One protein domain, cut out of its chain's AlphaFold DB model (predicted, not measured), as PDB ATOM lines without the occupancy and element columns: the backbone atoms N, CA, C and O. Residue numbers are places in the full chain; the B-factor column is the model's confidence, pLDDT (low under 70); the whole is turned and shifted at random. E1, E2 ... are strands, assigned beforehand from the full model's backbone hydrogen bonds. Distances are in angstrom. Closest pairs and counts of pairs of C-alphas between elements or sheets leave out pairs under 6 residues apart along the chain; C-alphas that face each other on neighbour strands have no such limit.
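AT A GLANCE: This is residues 12 to 150 of the 265 residues of an uncharacterized protein of Gemmatimonadetes bacterium 13_1_40CM_70_11 (UniProt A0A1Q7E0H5). Two twisted sheets of five strands each lie face to face as a sandwich, with the strands running roughly along its length and the two sets at 30 degrees to each other. The long hairpin of E5 and E6 sticks out at one end with its tip around Gly 83, while at one side of the sandwich E10 comes near to E2 and E9 of the other sheet. The printed part has 139 residues with no named helix and ten named strands, E1 to E10 in order along the chain; the class is all strand. The sheets run E7, E8, E1, E2, E9 and E6, E5, E4, E3, E10, both antiparallel throughout. The whole is compact, with a radius of gyration of the C-alphas of 16.2 A, and its outline is a rod of 59 by 28 by 27 A.

IN THESE COORDINATES: E1, residues 12 to 22, begins at C-alpha 12 at (-34.930, -48.020, 43.111) and is 32.5 A long. E2 is residues 27 to 36, 27.4 A, and E3 residues 40 to 46, 19.6 A. E4, residues 50 to 60, measures 31.4 A. E5, residues 66 to 81, is the longest strand by residues, 45.2 A, and ends at C-alpha 81 at (-12.754, -23.128, 7.472). E6, residues 87 to 101, measures 41.7 A and bends by 53 degrees at residue 97. E7 is residues 106 to 108, 6.5 A; E8 residues 114 to 125, 33.7 A; E9 residues 132 to 136, 13.6 A. E10, residues 143 to 149, 18.7 A, ends at C-alpha 149 at (-23.129, -46.143, 32.925).

HOW THE PARTS SIT: In the first sheet E1 and E2 form a hairpin, with N 16 and O 33 at 2.8 A. On the other side of E1 is E8, with N 15 and O 121 at 2.8 A. The edge strands are E7, where N 106 and O 118 are 2.8 A apart, and E9, where N 32 and O 134 are 2.8 A apart. In the second sheet E3, E4, E5 and E6 are a meander, each strand the antiparallel neighbour of the one before: N 43 and O 54 are at 2.9 A, N 53 and O 74 at 2.8 A, and N 69 and O 98 at 2.8 A. E10 pairs with E3, N 44 and O 145 at 2.8 A. Between the sheets, the closest C-alphas of E2 and E10 are those of Val 33 and Ala 148, 5.7 A.

THE WHOLE: The C-alphas of Gly 83 and Gly 126, the two farthest apart, are 60.4 A apart. The printed part has no cut and no long link. The mean pLDDT of the printed part is 87.9; it is under 70 at residue 112 and residues 126 to 130 and 135 to 140.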
ATOM      1  N   LEU A  12     -34.438 -49.090  43.974       81.06
ATOM      2  CA  LEU A  12     -34.930 -48.020  43.111       81.06
ATOM      3  C   LEU A  12     -34.350 -48.216  41.711       81.06
ATOM      4  O   LEU A  12     -33.130 -48.316  41.556       81.06
ATOM      5  N   ARG A  13     -35.215 -48.253  40.696       87.38
ATOM      6  CA  ARG A  13     -34.814 -48.161  39.292       87.38
ATOM      7  C   ARG A  13     -35.036 -46.735  38.820       87.38
ATOM      8  O   ARG A  13     -36.128 -46.196  38.984       87.38
ATOM      9  N   ILE A  14     -34.010 -46.130  38.238       91.25
ATOM     10  CA  ILE A  14     -34.077 -44.786  37.661       91.25
ATOM     11  C   ILE A  14     -34.091 -44.884  36.144       91.25
ATOM     12  O   ILE A  14     -33.462 -45.772  35.569       91.25
ATOM     13  N   THR A  15     -34.810 -43.970  35.506       93.44
ATOM     14  CA  THR A  15     -34.897 -43.874  34.052       93.44
ATOM     15  C   THR A  15     -34.648 -42.440  33.618       93.44
ATOM     16  O   THR A  15     -35.258 -41.508  34.132       93.44
ATOM     17  N   TYR A  16     -33.754 -42.269  32.655       95.06
ATOM     18  CA  TYR A  16     -33.516 -41.032  31.937       95.06
ATOM     19  C   TYR A  16     -34.257 -41.126  30.613       95.06
ATOM     20  O   TYR A  16     -33.809 -41.853  29.729       95.06
ATOM     21  N   ARG A  17     -35.362 -40.402  30.448       95.56
ATOM     22  CA  ARG A  17     -35.950 -40.207  29.122       95.56
ATOM     23  C   ARG A  17     -35.339 -38.967  28.493       95.56
ATOM     24  O   ARG A  17     -35.244 -37.929  29.143       95.56
ATOM     25  N   VAL A  18     -34.917 -39.086  27.243       94.69
ATOM     26  CA  VAL A  18     -34.187 -38.044  26.527       94.69
ATOM     27  C   VAL A  18     -34.868 -37.766  25.201       94.69
ATOM     28  O   VAL A  18     -35.179 -38.689  24.449       94.69
ATOM     29  N   GLN A  19     -35.069 -36.489  24.902       93.56
ATOM     30  CA  GLN A  19     -35.543 -36.022  23.608       93.56
ATOM     31  C   GLN A  19     -34.591 -34.952  23.089       93.56
ATOM     32  O   GLN A  19     -34.237 -34.015  23.804       93.56
ATOM     33  N   LEU A  20     -34.168 -35.095  21.839       91.69
ATOM     34  CA  LEU A  20     -33.462 -34.045  21.129       91.69
ATOM     35  C   LEU A  20     -34.463 -33.282  20.269       91.69
ATOM     36  O   LEU A  20     -35.140 -33.871  19.426       91.69
ATOM     37  N   VAL A  21     -34.528 -31.977  20.482       91.12
ATOM     38  CA  VAL A  21     -35.523 -31.083  19.902       91.12
ATOM     39  C   VAL A  21     -34.818 -29.998  19.089       91.12
ATOM     40  O   VAL A  21     -33.784 -29.465  19.508       91.12
ATOM     41  N   ASP A  22     -35.354 -29.688  17.913       87.62
ATOM     42  CA  ASP A  22     -34.876 -28.579  17.089       87.62
ATOM     43  C   ASP A  22     -35.416 -27.215  17.557       87.62
ATOM     44  O   ASP A  22     -36.239 -27.107  18.467       87.62
ATOM     45  N   ALA A  23     -34.958 -26.141  16.913       84.25
ATOM     46  CA  ALA A  23     -35.395 -24.781  17.224       84.25
ATOM     47  C   ALA A  23     -36.897 -24.527  16.978       84.25
ATOM     48  O   ALA A  23     -37.445 -23.575  17.530       84.25
ATOM     49  N   SER A  24     -37.566 -25.352  16.164       86.12
ATOM     50  CA  SER A  24     -39.009 -25.264  15.911       86.12
ATOM     51  C   SER A  24     -39.851 -26.016  16.950       86.12
ATOM     52  O   SER A  24     -41.073 -25.880  16.963       86.12
ATOM     53  N   GLY A  25     -39.211 -26.783  17.840       85.75
ATOM     54  CA  GLY A  25     -39.880 -27.638  18.818       85.75
ATOM     55  C   GLY A  25     -40.143 -29.064  18.321       85.75
ATOM     56  O   GLY A  25     -40.789 -29.837  19.028       85.75
ATOM     57  N   GLY A  26     -39.652 -29.430  17.134       88.69
ATOM     58  CA  GLY A  26     -39.786 -30.771  16.573       88.69
ATOM     59  C   GLY A  26     -38.820 -31.765  17.223       88.69
ATOM     60  O   GLY A  26     -37.631 -31.479  17.369       88.69
ATOM     61  N   VAL A  27     -39.314 -32.950  17.600       90.62
ATOM     62  CA  VAL A  27     -38.478 -34.031  18.149       90.62
ATOM     63  C   VAL A  27     -37.710 -34.718  17.019       90.62
ATOM     64  O   VAL A  27     -38.288 -35.418  16.186       90.62
ATOM     65  N   LEU A  28     -36.389 -34.554  17.020       89.12
ATOM     66  CA  LEU A  28     -35.477 -35.134  16.033       89.12
ATOM     67  C   LEU A  28     -35.154 -36.603  16.316       89.12
ATOM     68  O   LEU A  28     -34.914 -37.379  15.392       89.12
ATOM     69  N   THR A  29     -35.067 -36.963  17.597       90.44
ATOM     70  CA  THR A  29     -34.798 -38.325  18.075       90.44
ATOM     71  C   THR A  29     -35.039 -38.394  19.577       90.44
ATOM     72  O   THR A  29     -34.878 -37.397  20.287       90.44
ATOM     73  N   SER A  30     -35.384 -39.576  20.075       91.94
ATOM     74  CA  SER A  30     -35.596 -39.806  21.500       91.94
ATOM     75  C   SER A  30     -35.052 -41.157  21.941       91.94
ATOM     76  O   SER A  30     -34.693 -42.013  21.138       91.94
ATOM     77  N   GLY A  31     -34.971 -41.358  23.243       92.19
ATOM     78  CA  GLY A  31     -34.634 -42.650  23.808       92.19
ATOM     79  C   GLY A  31     -34.705 -42.615  25.316       92.19
ATOM     80  O   GLY A  31     -35.003 -41.581  25.923       92.19
ATOM     81  N   GLU A  32     -34.419 -43.751  25.921       93.94
ATOM     82  CA  GLU A  32     -34.362 -43.875  27.359       93.94
ATOM     83  C   GLU A  32     -33.256 -44.820  27.814       93.94
ATOM     84  O   GLU A  32     -32.876 -45.792  27.158       93.94
ATOM     85  N   VAL A  33     -32.725 -44.496  28.984       92.81
ATOM     86  CA  VAL A  33     -31.732 -45.287  29.699       92.81
ATOM     87  C   VAL A  33     -32.290 -45.571  31.071       92.81
ATOM     88  O   VAL A  33     -32.659 -44.644  31.785       92.81
ATOM     89  N   SER A  34     -32.344 -46.838  31.454       90.31
ATOM     90  CA  SER A  34     -32.930 -47.261  32.718       90.31
ATOM     91  C   SER A  34     -32.023 -48.244  33.439       90.31
ATOM     92  O   SER A  34     -31.471 -49.150  32.822       90.31
ATOM     93  N   GLY A  35     -31.904 -48.146  34.754       88.56
ATOM     94  CA  GLY A  35     -31.059 -49.061  35.515       88.56
ATOM     95  C   GLY A  35     -31.171 -48.877  37.026       88.56
ATOM     96  O   GLY A  35     -32.040 -48.133  37.487       88.56
ATOM     97  N   PRO A  36     -30.316 -49.558  37.810       85.81
ATOM     98  CA  PRO A  36     -30.277 -49.399  39.265       85.81
ATOM     99  C   PRO A  36     -30.040 -47.939  39.680       85.81
ATOM    100  O   PRO A  36     -29.622 -47.111  38.872       85.81
ATOM    101  N   SER A  37     -30.273 -47.621  40.951       85.62
ATOM    102  CA  SER A  37     -30.222 -46.253  41.491       85.62
ATOM    103  C   SER A  37     -28.901 -45.496  41.291       85.62
ATOM    104  O   SER A  37     -28.893 -44.274  41.368       85.62
ATOM    105  N   ASP A  38     -27.799 -46.194  41.018       86.50
ATOM    106  CA  ASP A  38     -26.480 -45.632  40.710       86.50
ATOM    107  C   ASP A  38     -26.205 -45.484  39.199       86.50
ATOM    108  O   ASP A  38     -25.077 -45.189  38.794       86.50
ATOM    109  N   THR A  39     -27.225 -45.663  38.352       90.56
ATOM    110  CA  THR A  39     -27.116 -45.486  36.898       90.56
ATOM    111  C   THR A  39     -26.856 -44.033  36.537       90.56
ATOM    112  O   THR A  39     -27.629 -43.130  36.853       90.56
ATOM    113  N   ARG A  40     -25.777 -43.811  35.791       94.44
ATOM    114  CA  ARG A  40     -25.483 -42.538  35.132       94.44
ATOM    115  C   ARG A  40     -25.832 -42.637  33.653       94.44
ATOM    116  O   ARG A  40     -25.785 -43.723  33.082       94.44
ATOM    117  N   LEU A  41     -26.155 -41.514  33.027       94.94
ATOM    118  CA  LEU A  41     -26.399 -41.445  31.590       94.94
ATOM    119  C   LEU A  41     -25.152 -40.900  30.896       94.94
ATOM    120  O   LEU A  41     -24.806 -39.735  31.089       94.94
ATOM    121  N   ARG A  42     -24.509 -41.709  30.051       95.38
ATOM    122  CA  ARG A  42     -23.582 -41.192  29.044       95.38
ATOM    123  C   ARG A  42     -24.371 -40.841  27.790       95.38
ATOM    124  O   ARG A  42     -24.995 -41.695  27.170       95.38
ATOM    125  N   LEU A  43     -24.342 -39.564  27.447       94.25
ATOM    126  CA  LEU A  43     -25.015 -38.980  26.298       94.25
ATOM    127  C   LEU A  43     -23.980 -38.649  25.226       94.25
ATOM    128  O   LEU A  43     -22.932 -38.090  25.541       94.25
ATOM    129  N   GLY A  44     -24.324 -38.905  23.967       93.56
ATOM    130  CA  GLY A  44     -23.632 -38.366  22.801       93.56
ATOM    131  C   GLY A  44     -24.635 -37.848  21.774       93.56
ATOM    132  O   GLY A  44     -25.610 -38.523  21.457       93.56
ATOM    133  N   VAL A  45     -24.411 -36.643  21.259       92.12
ATOM    134  CA  VAL A  45     -25.158 -36.054  20.140       92.12
ATOM    135  C   VAL A  45     -24.155 -35.673  19.072       92.12
ATOM    136  O   VAL A  45     -23.225 -34.913  19.350       92.12
ATOM    137  N   HIS A  46     -24.288 -36.229  17.874       91.06
ATOM    138  CA  HIS A  46     -23.359 -36.000  16.770       91.06
ATOM    139  C   HIS A  46     -24.121 -35.591  15.509       91.06
ATOM    140  O   HIS A  46     -25.071 -36.256  15.090       91.06
ATOM    141  N   THR A  47     -23.678 -34.497  14.902       88.12
ATOM    142  CA  THR A  47     -24.100 -34.000  13.589       88.12
ATOM    143  C   THR A  47     -22.855 -33.689  12.755       88.12
ATOM    144  O   THR A  47     -21.725 -33.811  13.231       88.12
ATOM    145  N   ASP A  48     -23.035 -33.219  11.521       86.31
ATOM    146  CA  ASP A  48     -21.918 -32.813  10.654       86.31
ATOM    147  C   ASP A  48     -21.098 -31.627  11.197       86.31
ATOM    148  O   ASP A  48     -19.974 -31.368  10.750       86.31
ATOM    149  N   SER A  49     -21.664 -30.855  12.125       87.31
ATOM    150  CA  SER A  49     -21.077 -29.611  12.629       87.31
ATOM    151  C   SER A  49     -21.014 -29.525  14.147       87.31
ATOM    152  O   SER A  49     -20.382 -28.597  14.652       87.31
ATOM    153  N   ILE A  50     -21.642 -30.455  14.867       89.75
ATOM    154  CA  ILE A  50     -21.772 -30.434  16.322       89.75
ATOM    155  C   ILE A  50     -21.460 -31.818  16.882       89.75
ATOM    156  O   ILE A  50     -21.978 -32.828  16.416       89.75
ATOM    157  N   LEU A  51     -20.667 -31.837  17.943       92.38
ATOM    158  CA  LEU A  51     -20.485 -32.979  18.816       92.38
ATOM    159  C   LEU A  51     -20.711 -32.517  20.254       92.38
ATOM    160  O   LEU A  51     -20.152 -31.515  20.692       92.38
ATOM    161  N   VAL A  52     -21.565 -33.233  20.974       93.44
ATOM    162  CA  VAL A  52     -21.809 -33.040  22.403       93.44
ATOM    163  C   VAL A  52     -21.704 -34.396  23.059       93.44
ATOM    164  O   VAL A  52     -22.363 -35.337  22.626       93.44
ATOM    165  N   GLU A  53     -20.919 -34.485  24.116       95.25
ATOM    166  CA  GLU A  53     -20.883 -35.641  24.996       95.25
ATOM    167  C   GLU A  53     -21.042 -35.186  26.431       95.25
ATOM    168  O   GLU A  53     -20.566 -34.119  26.819       95.25
ATOM    169  N   ALA A  54     -21.711 -36.003  27.229       95.25
ATOM    170  CA  ALA A  54     -21.873 -35.714  28.635       95.25
ATOM    171  C   ALA A  54     -21.991 -36.990  29.450       95.25
ATOM    172  O   ALA A  54     -22.487 -38.009  28.966       95.25
ATOM    173  N   LEU A  55     -21.593 -36.895  30.714       96.12
ATOM    174  CA  LEU A  55     -21.971 -37.862  31.731       96.12
ATOM    175  C   LEU A  55     -22.884 -37.175  32.738       96.12
ATOM    176  O   LEU A  55     -22.456 -36.276  33.461       96.12
ATOM    177  N   LEU A  56     -24.140 -37.602  32.769       95.31
ATOM    178  CA  LEU A  56     -25.161 -37.080  33.661       95.31
ATOM    179  C   LEU A  56     -25.381 -38.030  34.836       95.31
ATOM    180  O   LEU A  56     -25.424 -39.249  34.676       95.31
ATOM    181  N   THR A  57     -25.528 -37.453  36.021       95.12
ATOM    182  CA  THR A  57     -25.747 -38.163  37.281       95.12
ATOM    183  C   THR A  57     -26.984 -37.605  37.965       95.12
ATOM    184  O   THR A  57     -27.115 -36.386  38.105       95.12
ATOM    185  N   LEU A  58     -27.862 -38.502  38.407       94.25
ATOM    186  CA  LEU A  58     -28.972 -38.196  39.298       94.25
ATOM    187  C   LEU A  58     -28.593 -38.566  40.728       94.25
ATOM    188  O   LEU A  58     -28.143 -39.679  40.991       94.25
ATOM    189  N   THR A  59     -28.835 -37.642  41.648       92.50
ATOM    190  CA  THR A  59     -28.709 -37.869  43.085       92.50
ATOM    191  C   THR A  59     -30.075 -37.609  43.715       92.50
ATOM    192  O   THR A  59     -30.475 -36.442  43.802       92.50
ATOM    193  N   PRO A  60     -30.820 -38.660  44.107       88.44
ATOM    194  CA  PRO A  60     -32.071 -38.502  44.842       88.44
ATOM    195  C   PRO A  60     -31.833 -37.746  46.151       88.44
ATOM    196  O   PRO A  60     -30.834 -37.989  46.834       88.44
ATOM    197  N   GLU A  61     -32.741 -36.845  46.510       87.25
ATOM    198  CA  GLU A  61     -32.662 -36.118  47.774       87.25
ATOM    199  C   GLU A  61     -33.449 -36.868  48.864       87.25
ATOM    200  O   GLU A  61     -34.633 -37.158  48.685       87.25
ATOM    201  N   PRO A  62     -32.816 -37.246  49.992       82.81
ATOM    202  CA  PRO A  62     -33.501 -38.005  51.032       82.81
ATOM    203  C   PRO A  62     -34.692 -37.231  51.609       82.81
ATOM    204  O   PRO A  62     -34.534 -36.113  52.093       82.81
ATOM    205  N   GLY A  63     -35.872 -37.854  51.609       81.44
ATOM    206  CA  GLY A  63     -37.081 -37.275  52.199       81.44
ATOM    207  C   GLY A  63     -37.789 -36.223  51.340       81.44
ATOM    208  O   GLY A  63     -38.690 -35.559  51.850       81.44
ATOM    209  N   SER A  64     -37.428 -36.074  50.063       84.19
ATOM    210  CA  SER A  64     -38.137 -35.212  49.112       84.19
ATOM    211  C   SER A  64     -38.439 -35.931  47.796       84.19
ATOM    212  O   SER A  64     -37.797 -36.914  47.434       84.19
ATOM    213  N   ASP A  65     -39.417 -35.409  47.057       89.25
ATOM    214  CA  ASP A  65     -39.765 -35.864  45.701       89.25
ATOM    215  C   ASP A  65     -38.912 -35.158  44.624       89.25
ATOM    216  O   ASP A  65     -39.339 -34.907  43.497       89.25
ATOM    217  N   THR A  66     -37.696 -34.759  45.003       93.12
ATOM    218  CA  THR A  66     -36.766 -34.009  44.159       93.12
ATOM    219  C   THR A  66     -35.516 -34.817  43.866       93.12
ATOM    220  O   THR A  66     -35.061 -35.656  44.647       93.12
ATOM    221  N   VAL A  67     -34.921 -34.518  42.719       94.56
ATOM    222  CA  VAL A  67     -33.660 -35.090  42.280       94.56
ATOM    223  C   VAL A  67     -32.706 -33.980  41.875       94.56
ATOM    224  O   VAL A  67     -33.080 -33.002  41.225       94.56
ATOM    225  N   SER A  68     -31.448 -34.128  42.275       95.12
ATOM    226  CA  SER A  68     -30.362 -33.298  41.775       95.12
ATOM    227  C   SER A  68     -29.784 -33.942  40.516       95.12
ATOM    228  O   SER A  68     -29.220 -35.033  40.572       95.12
ATOM    229  N   LEU A  69     -29.914 -33.263  39.381       94.88
ATOM    230  CA  LEU A  69     -29.241 -33.596  38.131       94.88
ATOM    231  C   LEU A  69     -27.927 -32.825  38.055       94.88
ATOM    232  O   LEU A  69     -27.905 -31.607  38.215       94.88
ATOM    233  N   SER A  70     -26.836 -33.510  37.744       95.25
ATOM    234  CA  SER A  70     -25.546 -32.879  37.459       95.25
ATOM    235  C   SER A  70     -24.898 -33.508  36.237       95.25
ATOM    236  O   SER A  70     -25.134 -34.678  35.940       95.25
ATOM    237  N   GLY A  71     -24.090 -32.742  35.513       93.19
ATOM    238  CA  GLY A  71     -23.358 -33.258  34.367       93.19
ATOM    239  C   GLY A  71     -22.168 -32.398  33.977       93.19
ATOM    240  O   GLY A  71     -22.166 -31.176  34.159       93.19
ATOM    241  N   GLU A  72     -21.163 -33.067  33.427       93.94
ATOM    242  CA  GLU A  72     -20.022 -32.456  32.754       93.94
ATOM    243  C   GLU A  72     -20.189 -32.673  31.253       93.94
ATOM    244  O   GLU A  72     -20.440 -33.795  30.808       93.94
ATOM    245  N   PHE A  73     -20.118 -31.581  30.498       93.06
ATOM    246  CA  PHE A  73     -20.367 -31.542  29.066       93.06
ATOM    247  C   PHE A  73     -19.067 -31.232  28.343       93.06
ATOM    248  O   PHE A  73     -18.356 -30.301  28.717       93.06
ATOM    249  N   PHE A  74     -18.805 -31.982  27.282       94.31
ATOM    250  CA  PHE A  74     -17.737 -31.755  26.325       94.31
ATOM    251  C   PHE A  74     -18.387 -31.474  24.991       94.31
ATOM    252  O   PHE A  74     -19.157 -32.284  24.473       94.31
ATOM    253  N   THR A  75     -18.123 -30.298  24.452       92.38
ATOM    254  CA  THR A  75     -18.811 -29.830  23.265       92.38
ATOM    255  C   THR A  75     -17.804 -29.371  22.232       92.38
ATOM    256  O   THR A  75     -16.758 -28.813  22.555       92.38
ATOM    257  N   ARG A  76     -18.116 -29.633  20.969       92.94
ATOM    258  CA  ARG A  76     -17.313 -29.226  19.830       92.94
ATOM    259  C   ARG A  76     -18.234 -28.760  18.718       92.94
ATOM    260  O   ARG A  76     -19.113 -29.509  18.297       92.94
ATOM    261  N   ARG A  77     -18.022 -27.546  18.207       92.12
ATOM    262  CA  ARG A  77     -18.777 -27.015  17.062       92.12
ATOM    263  C   ARG A  77     -17.869 -26.510  15.955       92.12
ATOM    264  O   ARG A  77     -16.792 -25.971  16.199       92.12
ATOM    265  N   ARG A  78     -18.303 -26.675  14.711       91.62
ATOM    266  CA  ARG A  78     -17.584 -26.171  13.542       91.62
ATOM    267  C   ARG A  78     -17.831 -24.671  13.396       91.62
ATOM    268  O   ARG A  78     -18.948 -24.263  13.107       91.62
ATOM    269  N   LEU A  79     -16.779 -23.864  13.530       91.94
ATOM    270  CA  LEU A  79     -16.847 -22.410  13.336       91.94
ATOM    271  C   LEU A  79     -16.710 -21.998  11.868       91.94
ATOM    272  O   LEU A  79     -17.201 -20.949  11.465       91.94
ATOM    273  N   GLY A  80     -16.027 -22.805  11.055       91.88
ATOM    274  CA  GLY A  80     -15.818 -22.467   9.652       91.88
ATOM    275  C   GLY A  80     -14.703 -23.263   8.999       91.88
ATOM    276  O   GLY A  80     -14.550 -24.469   9.230       91.88
ATOM    277  N   ARG A  81     -13.937 -22.586   8.142       94.44
ATOM    278  CA  ARG A  81     -12.754 -23.128   7.472       94.44
ATOM    279  C   ARG A  81     -11.596 -22.141   7.572       94.44
ATOM    280  O   ARG A  81     -11.812 -20.934   7.563       94.44
ATOM    281  N   SER A  82     -10.375 -22.652   7.640       93.94
ATOM    282  CA  SER A  82      -9.170 -21.838   7.507       93.94
ATOM    283  C   SER A  82      -9.002 -21.358   6.063       93.94
ATOM    284  O   SER A  82      -9.630 -21.892   5.145       93.94
ATOM    285  N   GLY A  83      -8.075 -20.425   5.827       94.25
ATOM    286  CA  GLY A  83      -7.700 -20.009   4.467       94.25
ATOM    287  C   GLY A  83      -7.178 -21.150   3.575       94.25
ATOM    288  O   GLY A  83      -7.129 -21.000   2.362       94.25
ATOM    289  N   ARG A  84      -6.831 -22.312   4.155       94.88
ATOM    290  CA  ARG A  84      -6.429 -23.537   3.438       94.88
ATOM    291  C   ARG A  84      -7.569 -24.558   3.289       94.88
ATOM    292  O   ARG A  84      -7.325 -25.701   2.925       94.88
ATOM    293  N   GLY A  85      -8.806 -24.186   3.624       92.44
ATOM    294  CA  GLY A  85      -9.991 -25.037   3.480       92.44
ATOM    295  C   GLY A  85     -10.203 -26.087   4.581       92.44
ATOM    296  O   GLY A  85     -11.214 -26.796   4.532       92.44
ATOM    297  N   LEU A  86      -9.312 -26.163   5.579       93.56
ATOM    298  CA  LEU A  86      -9.414 -27.088   6.718       93.56
ATOM    299  C   LEU A  86     -10.506 -26.637   7.696       93.56
ATOM    300  O   LEU A  86     -10.633 -25.433   7.918       93.56
ATOM    301  N   PRO A  87     -11.283 -27.550   8.300       91.38
ATOM    302  CA  PRO A  87     -12.337 -27.169   9.232       91.38
ATOM    303  C   PRO A  87     -11.748 -26.566  10.513       91.38
ATOM    304  O   PRO A  87     -10.830 -27.128  11.109       91.38
ATOM    305  N   LEU A  88     -12.303 -25.430  10.933       93.88
ATOM    306  CA  LEU A  88     -12.013 -24.812  12.224       93.88
ATOM    307  C   LEU A  88     -13.091 -25.214  13.223       93.88
ATOM    308  O   LEU A  88     -14.284 -25.162  12.907       93.88
ATOM    309  N   TRP A  89     -12.653 -25.605  14.412       93.06
ATOM    310  CA  TRP A  89     -13.499 -26.110  15.481       93.06
ATOM    311  C   TRP A  89     -13.303 -25.266  16.733       93.06
ATOM    312  O   TRP A  89     -12.183 -24.864  17.036       93.06
ATOM    313  N   GLU A  90     -14.395 -25.018  17.436       92.56
ATOM    314  CA  GLU A  90     -14.383 -24.559  18.818       92.56
ATOM    315  C   GLU A  90     -14.700 -25.750  19.707       92.56
ATOM    316  O   GLU A  90     -15.605 -26.525  19.389       92.56
ATOM    317  N   GLU A  91     -13.951 -25.888  20.793       93.19
ATOM    318  CA  GLU A  91     -14.161 -26.900  21.819       93.19
ATOM    319  C   GLU A  91     -14.393 -26.182  23.149       93.19
ATOM    320  O   GLU A  91     -13.678 -25.234  23.473       93.19
ATOM    321  N   ASP A  92     -15.406 -26.616  23.892       91.00
ATOM    322  CA  ASP A  92     -15.751 -26.070  25.201       91.00
ATOM    323  C   ASP A  92     -16.125 -27.204  26.159       91.00
ATOM    324  O   ASP A  92     -16.670 -28.238  25.751       91.00
ATOM    325  N   SER A  93     -15.841 -26.999  27.440       91.69
ATOM    326  CA  SER A  93     -16.192 -27.916  28.517       91.69
ATOM    327  C   SER A  93     -16.822 -27.152  29.667       91.69
ATOM    328  O   SER A  93     -16.238 -26.196  30.179       91.69
ATOM    329  N   TYR A  94     -17.987 -27.597  30.124       90.56
ATOM    330  CA  TYR A  94     -18.686 -26.926  31.210       90.56
ATOM    331  C   TYR A  94     -19.429 -27.908  32.108       90.56
ATOM    332  O   TYR A  94     -19.813 -29.008  31.711       90.56
ATOM    333  N   ARG A  95     -19.681 -27.472  33.342       92.12
ATOM    334  CA  ARG A  95     -20.511 -28.197  34.306       92.12
ATOM    335  C   ARG A  95     -21.875 -27.532  34.433       92.12
ATOM    336  O   ARG A  95     -21.996 -26.301  34.390       92.12
ATOM    337  N   ARG A  96     -22.909 -28.351  34.588       90.12
ATOM    338  CA  ARG A  96     -24.266 -27.908  34.923       90.12
ATOM    339  C   ARG A  96     -24.818 -28.769  36.041       90.12
ATOM    340  O   ARG A  96     -24.545 -29.964  36.107       90.12
ATOM    341  N   ALA A  97     -25.611 -28.140  36.891       93.06
ATOM    342  CA  ALA A  97     -26.410 -28.814  37.890       93.06
ATOM    343  C   ALA A  97     -27.774 -28.130  37.979       93.06
ATOM    344  O   ALA A  97     -27.874 -26.917  37.786       93.06
ATOM    345  N   ALA A  98     -28.805 -28.915  38.250       93.44
ATOM    346  CA  ALA A  98     -30.167 -28.456  38.441       93.44
ATOM    347  C   ALA A  98     -30.864 -29.357  39.461       93.44
ATOM    348  O   ALA A  98     -30.572 -30.548  39.550       93.44
ATOM    349  N   ARG A  99     -31.807 -28.787  40.205       95.00
ATOM    350  CA  ARG A  99     -32.753 -29.538  41.029       95.00
ATOM    351  C   ARG A  99     -34.109 -29.490  40.343       95.00
ATOM    352  O   ARG A  99     -34.518 -28.420  39.900       95.00
ATOM    353  N   LEU A 100     -34.776 -30.630  40.260       95.38
ATOM    354  CA  LEU A 100     -36.090 -30.771  39.641       95.38
ATOM    355  C   LEU A 100     -36.912 -31.828  40.383       95.38
ATOM    356  O   LEU A 100     -36.334 -32.661  41.088       95.38
ATOM    357  N   ALA A 101     -38.239 -31.783  40.262       95.38
ATOM    358  CA  ALA A 101     -39.071 -32.881  40.740       95.38
ATOM    359  C   ALA A 101     -38.891 -34.109  39.834       95.38
ATOM    360  O   ALA A 101     -38.477 -33.995  38.674       95.38
ATOM    361  N   TRP A 102     -39.198 -35.299  40.341       94.12
ATOM    362  CA  TRP A 102     -39.278 -36.476  39.477       94.12
ATOM    363  C   TRP A 102     -40.366 -36.285  38.412       94.12
ATOM    364  O   TRP A 102     -41.475 -35.851  38.701       94.12
ATOM    365  N   GLY A 103     -40.049 -36.615  37.161       94.38
ATOM    366  CA  GLY A 103     -40.944 -36.429  36.016       94.38
ATOM    367  C   GLY A 103     -40.929 -35.027  35.398       94.38
ATOM    368  O   GLY A 103     -41.460 -34.871  34.297       94.38
ATOM    369  N   ASP A 104     -40.283 -34.040  36.027       96.50
ATOM    370  CA  ASP A 104     -40.058 -32.730  35.410       96.50
ATOM    371  C   ASP A 104     -39.039 -32.812  34.266       96.50
ATOM    372  O   ASP A 104     -38.297 -33.781  34.114       96.50
ATOM    373  N   THR A 105     -38.982 -31.764  33.443       95.62
ATOM    374  CA  THR A 105     -38.048 -31.684  32.313       95.62
ATOM    375  C   THR A 105     -36.892 -30.735  32.610       95.62
ATOM    376  O   THR A 105     -37.088 -29.532  32.777       95.62
ATOM    377  N   ALA A 106     -35.667 -31.253  32.586       94.50
ATOM    378  CA  ALA A 106     -34.460 -30.444  32.499       94.50
ATOM    379  C   ALA A 106     -34.158 -30.119  31.030       94.50
ATOM    380  O   ALA A 106     -33.932 -31.022  30.225       94.50
ATOM    381  N   GLN A 107     -34.122 -28.829  30.690       92.81
ATOM    382  CA  GLN A 107     -33.762 -28.358  29.353       92.81
ATOM    383  C   GLN A 107     -32.279 -27.992  29.302       92.81
ATOM    384  O   GLN A 107     -31.808 -27.134  30.052       92.81
ATOM    385  N   ILE A 108     -31.538 -28.623  28.398       89.38
ATOM    386  CA  ILE A 108     -30.111 -28.376  28.194       89.38
ATOM    387  C   ILE A 108     -29.907 -27.816  26.785       89.38
ATOM    388  O   ILE A 108     -30.360 -28.389  25.797       89.38
ATOM    389  N   LEU A 109     -29.204 -26.685  26.693       86.56
ATOM    390  CA  LEU A 109     -28.974 -25.938  25.452       86.56
ATOM    391  C   LEU A 109     -27.466 -25.872  25.153       86.56
ATOM    392  O   LEU A 109     -26.835 -24.870  25.485       86.56
ATOM    393  N   PRO A 110     -26.859 -26.914  24.554       73.19
ATOM    394  CA  PRO A 110     -25.409 -26.953  24.362       73.19
ATOM    395  C   PRO A 110     -24.899 -25.891  23.375       73.19
ATOM    396  O   PRO A 110     -23.828 -25.339  23.584       73.19
ATOM    397  N   PHE A 111     -25.674 -25.552  22.333       70.81
ATOM    398  CA  PHE A 111     -25.288 -24.538  21.334       70.81
ATOM    399  C   PHE A 111     -26.446 -23.645  20.851       70.81
ATOM    400  O   PHE A 111     -26.362 -23.043  19.783       70.81
ATOM    401  N   GLY A 112     -27.556 -23.583  21.592       68.44
ATOM    402  CA  GLY A 112     -28.710 -22.714  21.296       68.44
ATOM    403  C   GLY A 112     -29.584 -23.107  20.091       68.44
ATOM    404  O   GLY A 112     -30.742 -22.711  20.050       68.44
ATOM    405  N   ALA A 113     -29.079 -23.901  19.141       74.12
ATOM    406  CA  ALA A 113     -29.847 -24.394  17.986       74.12
ATOM    407  C   ALA A 113     -30.522 -25.759  18.221       74.12
ATOM    408  O   ALA A 113     -31.457 -26.124  17.513       74.12
ATOM    409  N   LEU A 114     -30.025 -26.514  19.201       84.38
ATOM    410  CA  LEU A 114     -30.563 -27.799  19.632       84.38
ATOM    411  C   LEU A 114     -30.872 -27.716  21.122       84.38
ATOM    412  O   LEU A 114     -30.073 -27.170  21.892       84.38
ATOM    413  N   ARG A 115     -32.008 -28.290  21.512       90.69
ATOM    414  CA  ARG A 115     -32.415 -28.447  22.906       90.69
ATOM    415  C   ARG A 115     -32.478 -29.928  23.240       90.69
ATOM    416  O   ARG A 115     -33.031 -30.719  22.486       90.69
ATOM    417  N   LEU A 116     -31.889 -30.296  24.366       91.31
ATOM    418  CA  LEU A 116     -32.004 -31.626  24.932       91.31
ATOM    419  C   LEU A 116     -32.950 -31.557  26.126       91.31
ATOM    420  O   LEU A 116     -32.635 -30.902  27.121       91.31
ATOM    421  N   ASP A 117     -34.074 -32.247  26.019       94.50
ATOM    422  CA  ASP A 117     -35.046 -32.385  27.093       94.50
ATOM    423  C   ASP A 117     -34.784 -33.709  27.812       94.50
ATOM    424  O   ASP A 117     -34.794 -34.779  27.197       94.50
ATOM    425  N   LEU A 118     -34.504 -33.629  29.111       95.19
ATOM    426  CA  LEU A 118     -34.206 -34.775  29.960       95.19
ATOM    427  C   LEU A 118     -35.235 -34.886  31.080       95.19
ATOM    428  O   LEU A 118     -35.390 -33.964  31.877       95.19
ATOM    429  N   ILE A 119     -35.908 -36.028  31.144       95.81
ATOM    430  CA  ILE A 119     -37.000 -36.291  32.078       95.81
ATOM    431  C   ILE A 119     -36.596 -37.483  32.949       95.81
ATOM    432  O   ILE A 119     -36.665 -38.629  32.486       95.81
ATOM    433  N   PRO A 120     -36.120 -37.248  34.184       95.06
ATOM    434  CA  PRO A 120     -35.781 -38.316  35.102       95.06
ATOM    435  C   PRO A 120     -37.047 -38.865  35.759       95.06
ATOM    436  O   PRO A 120     -37.858 -38.118  36.295       95.06
ATOM    437  N   THR A 121     -37.205 -40.182  35.768       93.81
ATOM    438  CA  THR A 121     -38.260 -40.867  36.520       93.81
ATOM    439  C   THR A 121     -37.666 -41.987  37.359       93.81
ATOM    440  O   THR A 121     -36.539 -42.433  37.134       93.81
ATOM    441  N   HIS A 122     -38.436 -42.455  38.333       91.50
ATOM    442  CA  HIS A 122     -38.062 -43.590  39.160       91.50
ATOM    443  C   HIS A 122     -39.227 -44.568  39.323       91.50
ATOM    444  O   HIS A 122     -40.394 -44.182  39.222       91.50
ATOM    445  N   ALA A 123     -38.908 -45.825  39.604       88.44
ATOM    446  CA  ALA A 123     -39.882 -46.847  39.949       88.44
ATOM    447  C   ALA A 123     -39.288 -47.830  40.973       88.44
ATOM    448  O   ALA A 123     -38.073 -48.064  40.966       88.44
ATOM    449  N   PRO A 124     -40.120 -48.440  41.837       83.06
ATOM    450  CA  PRO A 124     -39.701 -49.579  42.643       83.06
ATOM    451  C   PRO A 124     -39.236 -50.738  41.752       83.06
ATOM    452  O   PRO A 124     -39.817 -50.998  40.700       83.06
ATOM    453  N   ALA A 125     -38.209 -51.458  42.190       78.75
ATOM    454  CA  ALA A 125     -37.569 -52.532  41.450       78.75
ATOM    455  C   ALA A 125     -37.346 -53.762  42.334       78.75
ATOM    456  O   ALA A 125     -36.820 -53.685  43.447       78.75
ATOM    457  N   GLY A 126     -37.703 -54.926  41.793       64.00
ATOM    458  CA  GLY A 126     -37.594 -56.228  42.453       64.00
ATOM    459  C   GLY A 126     -36.228 -56.898  42.302       64.00
ATOM    460  O   GLY A 126     -36.178 -58.102  42.087       64.00
ATOM    461  N   GLY A 127     -35.121 -56.148  42.363       61.56
ATOM    462  CA  GLY A 127     -33.765 -56.725  42.316       61.56
ATOM    463  C   GLY A 127     -33.114 -56.809  40.930       61.56
ATOM    464  O   GLY A 127     -32.038 -57.390  40.787       61.56
ATOM    465  N   GLU A 128     -33.710 -56.194  39.908       62.12
ATOM    466  CA  GLU A 128     -33.063 -56.030  38.606       62.12
ATOM    467  C   GLU A 128     -31.793 -55.179  38.737       62.12
ATOM    468  O   GLU A 128     -31.834 -54.003  39.089       62.12
ATOM    469  N   THR A 129     -30.641 -55.773  38.432       62.34
ATOM    470  CA  THR A 129     -29.335 -55.093  38.486       62.34
ATOM    471  C   THR A 129     -28.842 -54.647  37.115       62.34
ATOM    472  O   THR A 129     -27.865 -53.906  37.019       62.34
ATOM    473  N   ARG A 130     -29.502 -55.107  36.045       68.56
ATOM    474  CA  ARG A 130     -29.048 -54.882  34.678       68.56
ATOM    475  C   ARG A 130     -29.522 -53.516  34.162       68.56
ATOM    476  O   ARG A 130     -30.735 -53.253  34.174       68.56
ATOM    477  N   PRO A 131     -28.605 -52.679  33.652       72.94
ATOM    478  CA  PRO A 131     -28.999 -51.521  32.870       72.94
ATOM    479  C   PRO A 131     -29.684 -51.942  31.560       72.94
ATOM    480  O   PRO A 131     -29.336 -52.955  30.951       72.94
ATOM    481  N   ALA A 132     -30.667 -51.161  31.138       73.25
ATOM    482  CA  ALA A 132     -31.401 -51.307  29.895       73.25
ATOM    483  C   ALA A 132     -31.357 -49.983  29.129       73.25
ATOM    484  O   ALA A 132     -31.413 -48.905  29.720       73.25
ATOM    485  N   GLU A 133     -31.257 -50.086  27.812       70.75
ATOM    486  CA  GLU A 133     -31.116 -48.957  26.901       70.75
ATOM    487  C   GLU A 133     -32.092 -49.172  25.751       70.75
ATOM    488  O   GLU A 133     -32.163 -50.268  25.187       70.75
ATOM    489  N   SER A 134     -32.841 -48.138  25.395       72.12
ATOM    490  CA  SER A 134     -33.642 -48.120  24.179       72.12
ATOM    491  C   SER A 134     -33.493 -46.758  23.508       72.12
ATOM    492  O   SER A 134     -33.440 -45.711  24.151       72.12
ATOM    493  N   VAL A 135     -33.352 -46.761  22.186       67.12
ATOM    494  CA  VAL A 135     -33.241 -45.533  21.398       67.12
ATOM    495  C   VAL A 135     -34.198 -45.650  20.229       67.12
ATOM    496  O   VAL A 135     -34.085 -46.563  19.412       67.12
ATOM    497  N   GLU A 136     -35.125 -44.705  20.146       66.31
ATOM    498  CA  GLU A 136     -36.057 -44.574  19.038       66.31
ATOM    499  C   GLU A 136     -35.583 -43.428  18.145       66.31
ATOM    500  O   GLU A 136     -35.686 -42.239  18.465       66.31
ATOM    501  N   ARG A 137     -35.004 -43.792  16.999       63.53
ATOM    502  CA  ARG A 137     -34.547 -42.816  16.010       63.53
ATOM    503  C   ARG A 137     -35.721 -42.405  15.126       63.53
ATOM    504  O   ARG A 137     -36.259 -43.241  14.409       63.53
ATOM    505  N   SER A 138     -36.057 -41.117  15.124       58.53
ATOM    506  CA  SER A 138     -37.114 -40.561  14.271       58.53
ATOM    507  C   SER A 138     -36.596 -39.779  13.051       58.53
ATOM    508  O   SER A 138     -37.334 -39.659  12.076       58.53
ATOM    509  N   GLY A 139     -35.341 -39.294  13.044       58.44
ATOM    510  CA  GLY A 139     -34.802 -38.424  11.982       58.44
ATOM    511  C   GLY A 139     -33.501 -38.882  11.298       58.44
ATOM    512  O   GLY A 139     -32.753 -39.725  11.798       58.44
ATOM    513  N   THR A 140     -33.210 -38.281  10.137       62.66
ATOM    514  CA  THR A 140     -31.951 -38.426   9.380       62.66
ATOM    515  C   THR A 140     -31.029 -37.228   9.635       62.66
ATOM    516  O   THR A 140     -31.481 -36.091   9.542       62.66
ATOM    517  N   GLY A 141     -29.741 -37.459   9.913       77.56
ATOM    518  CA  GLY A 141     -28.725 -36.393  10.044       77.56
ATOM    519  C   GLY A 141     -28.284 -36.056  11.473       77.56
ATOM    520  O   GLY A 141     -27.372 -35.252  11.654       77.56
ATOM    521  N   VAL A 142     -28.876 -36.696  12.487       84.75
ATOM    522  CA  VAL A 142     -28.414 -36.605  13.877       84.75
ATOM    523  C   VAL A 142     -28.266 -37.999  14.476       84.75
ATOM    524  O   VAL A 142     -29.184 -38.819  14.421       84.75
ATOM    525  N   ALA A 143     -27.105 -38.272  15.062       88.62
ATOM    526  CA  ALA A 143     -26.860 -39.474  15.842       88.62
ATOM    527  C   ALA A 143     -26.959 -39.144  17.336       88.62
ATOM    528  O   ALA A 143     -26.146 -38.388  17.862       88.62
ATOM    529  N   LEU A 144     -27.958 -39.724  18.002       89.56
ATOM    530  CA  LEU A 144     -28.077 -39.751  19.457       89.56
ATOM    531  C   LEU A 144     -27.583 -41.107  19.973       89.56
ATOM    532  O   LEU A 144     -28.040 -42.151  19.505       89.56
ATOM    533  N   THR A 145     -26.672 -41.080  20.938       91.56
ATOM    534  CA  THR A 145     -26.225 -42.245  21.702       91.56
ATOM    535  C   THR A 145     -26.577 -42.034  23.165       91.56
ATOM    536  O   THR A 145     -26.208 -41.014  23.749       91.56
ATOM    537  N   LEU A 146     -27.277 -42.999  23.751       92.44
ATOM    538  CA  LEU A 146     -27.596 -43.032  25.171       92.44
ATOM    539  C   LEU A 146     -27.051 -44.338  25.729       92.44
ATOM    540  O   LEU A 146     -27.348 -45.397  25.184       92.44
ATOM    541  N   GLU A 147     -26.255 -44.256  26.787       91.69
ATOM    542  CA  GLU A 147     -25.660 -45.426  27.422       91.69
ATOM    543  C   GLU A 147     -25.808 -45.348  28.938       91.69
ATOM    544  O   GLU A 147     -25.578 -44.312  29.572       91.69
ATOM    545  N   ALA A 148     -26.197 -46.475  29.513       90.06
ATOM    546  CA  ALA A 148     -26.345 -46.674  30.935       90.06
ATOM    547  C   ALA A 148     -24.981 -46.987  31.556       90.06
ATOM    548  O   ALA A 148     -24.433 -48.082  31.433       90.06
ATOM    549  N   VAL A 149     -24.431 -46.020  32.277       91.38
ATOM    550  CA  VAL A 149     -23.129 -46.143  32.925       91.38
ATOM    551  C   VAL A 149     -23.323 -46.574  34.373       91.38
ATOM    552  O   VAL A 149     -23.590 -45.755  35.255       91.38
ATOM    553  N   VAL A 150     -23.127 -47.868  34.621       87.75
ATOM    554  CA  VAL A 150     -23.152 -48.487  35.953       87.75
ATOM    555  C   VAL A 150     -21.828 -49.206  36.174       87.75
ATOM    556  O   VAL A 150     -21.410 -50.001  35.333       87.75
TER     557      VAL A 150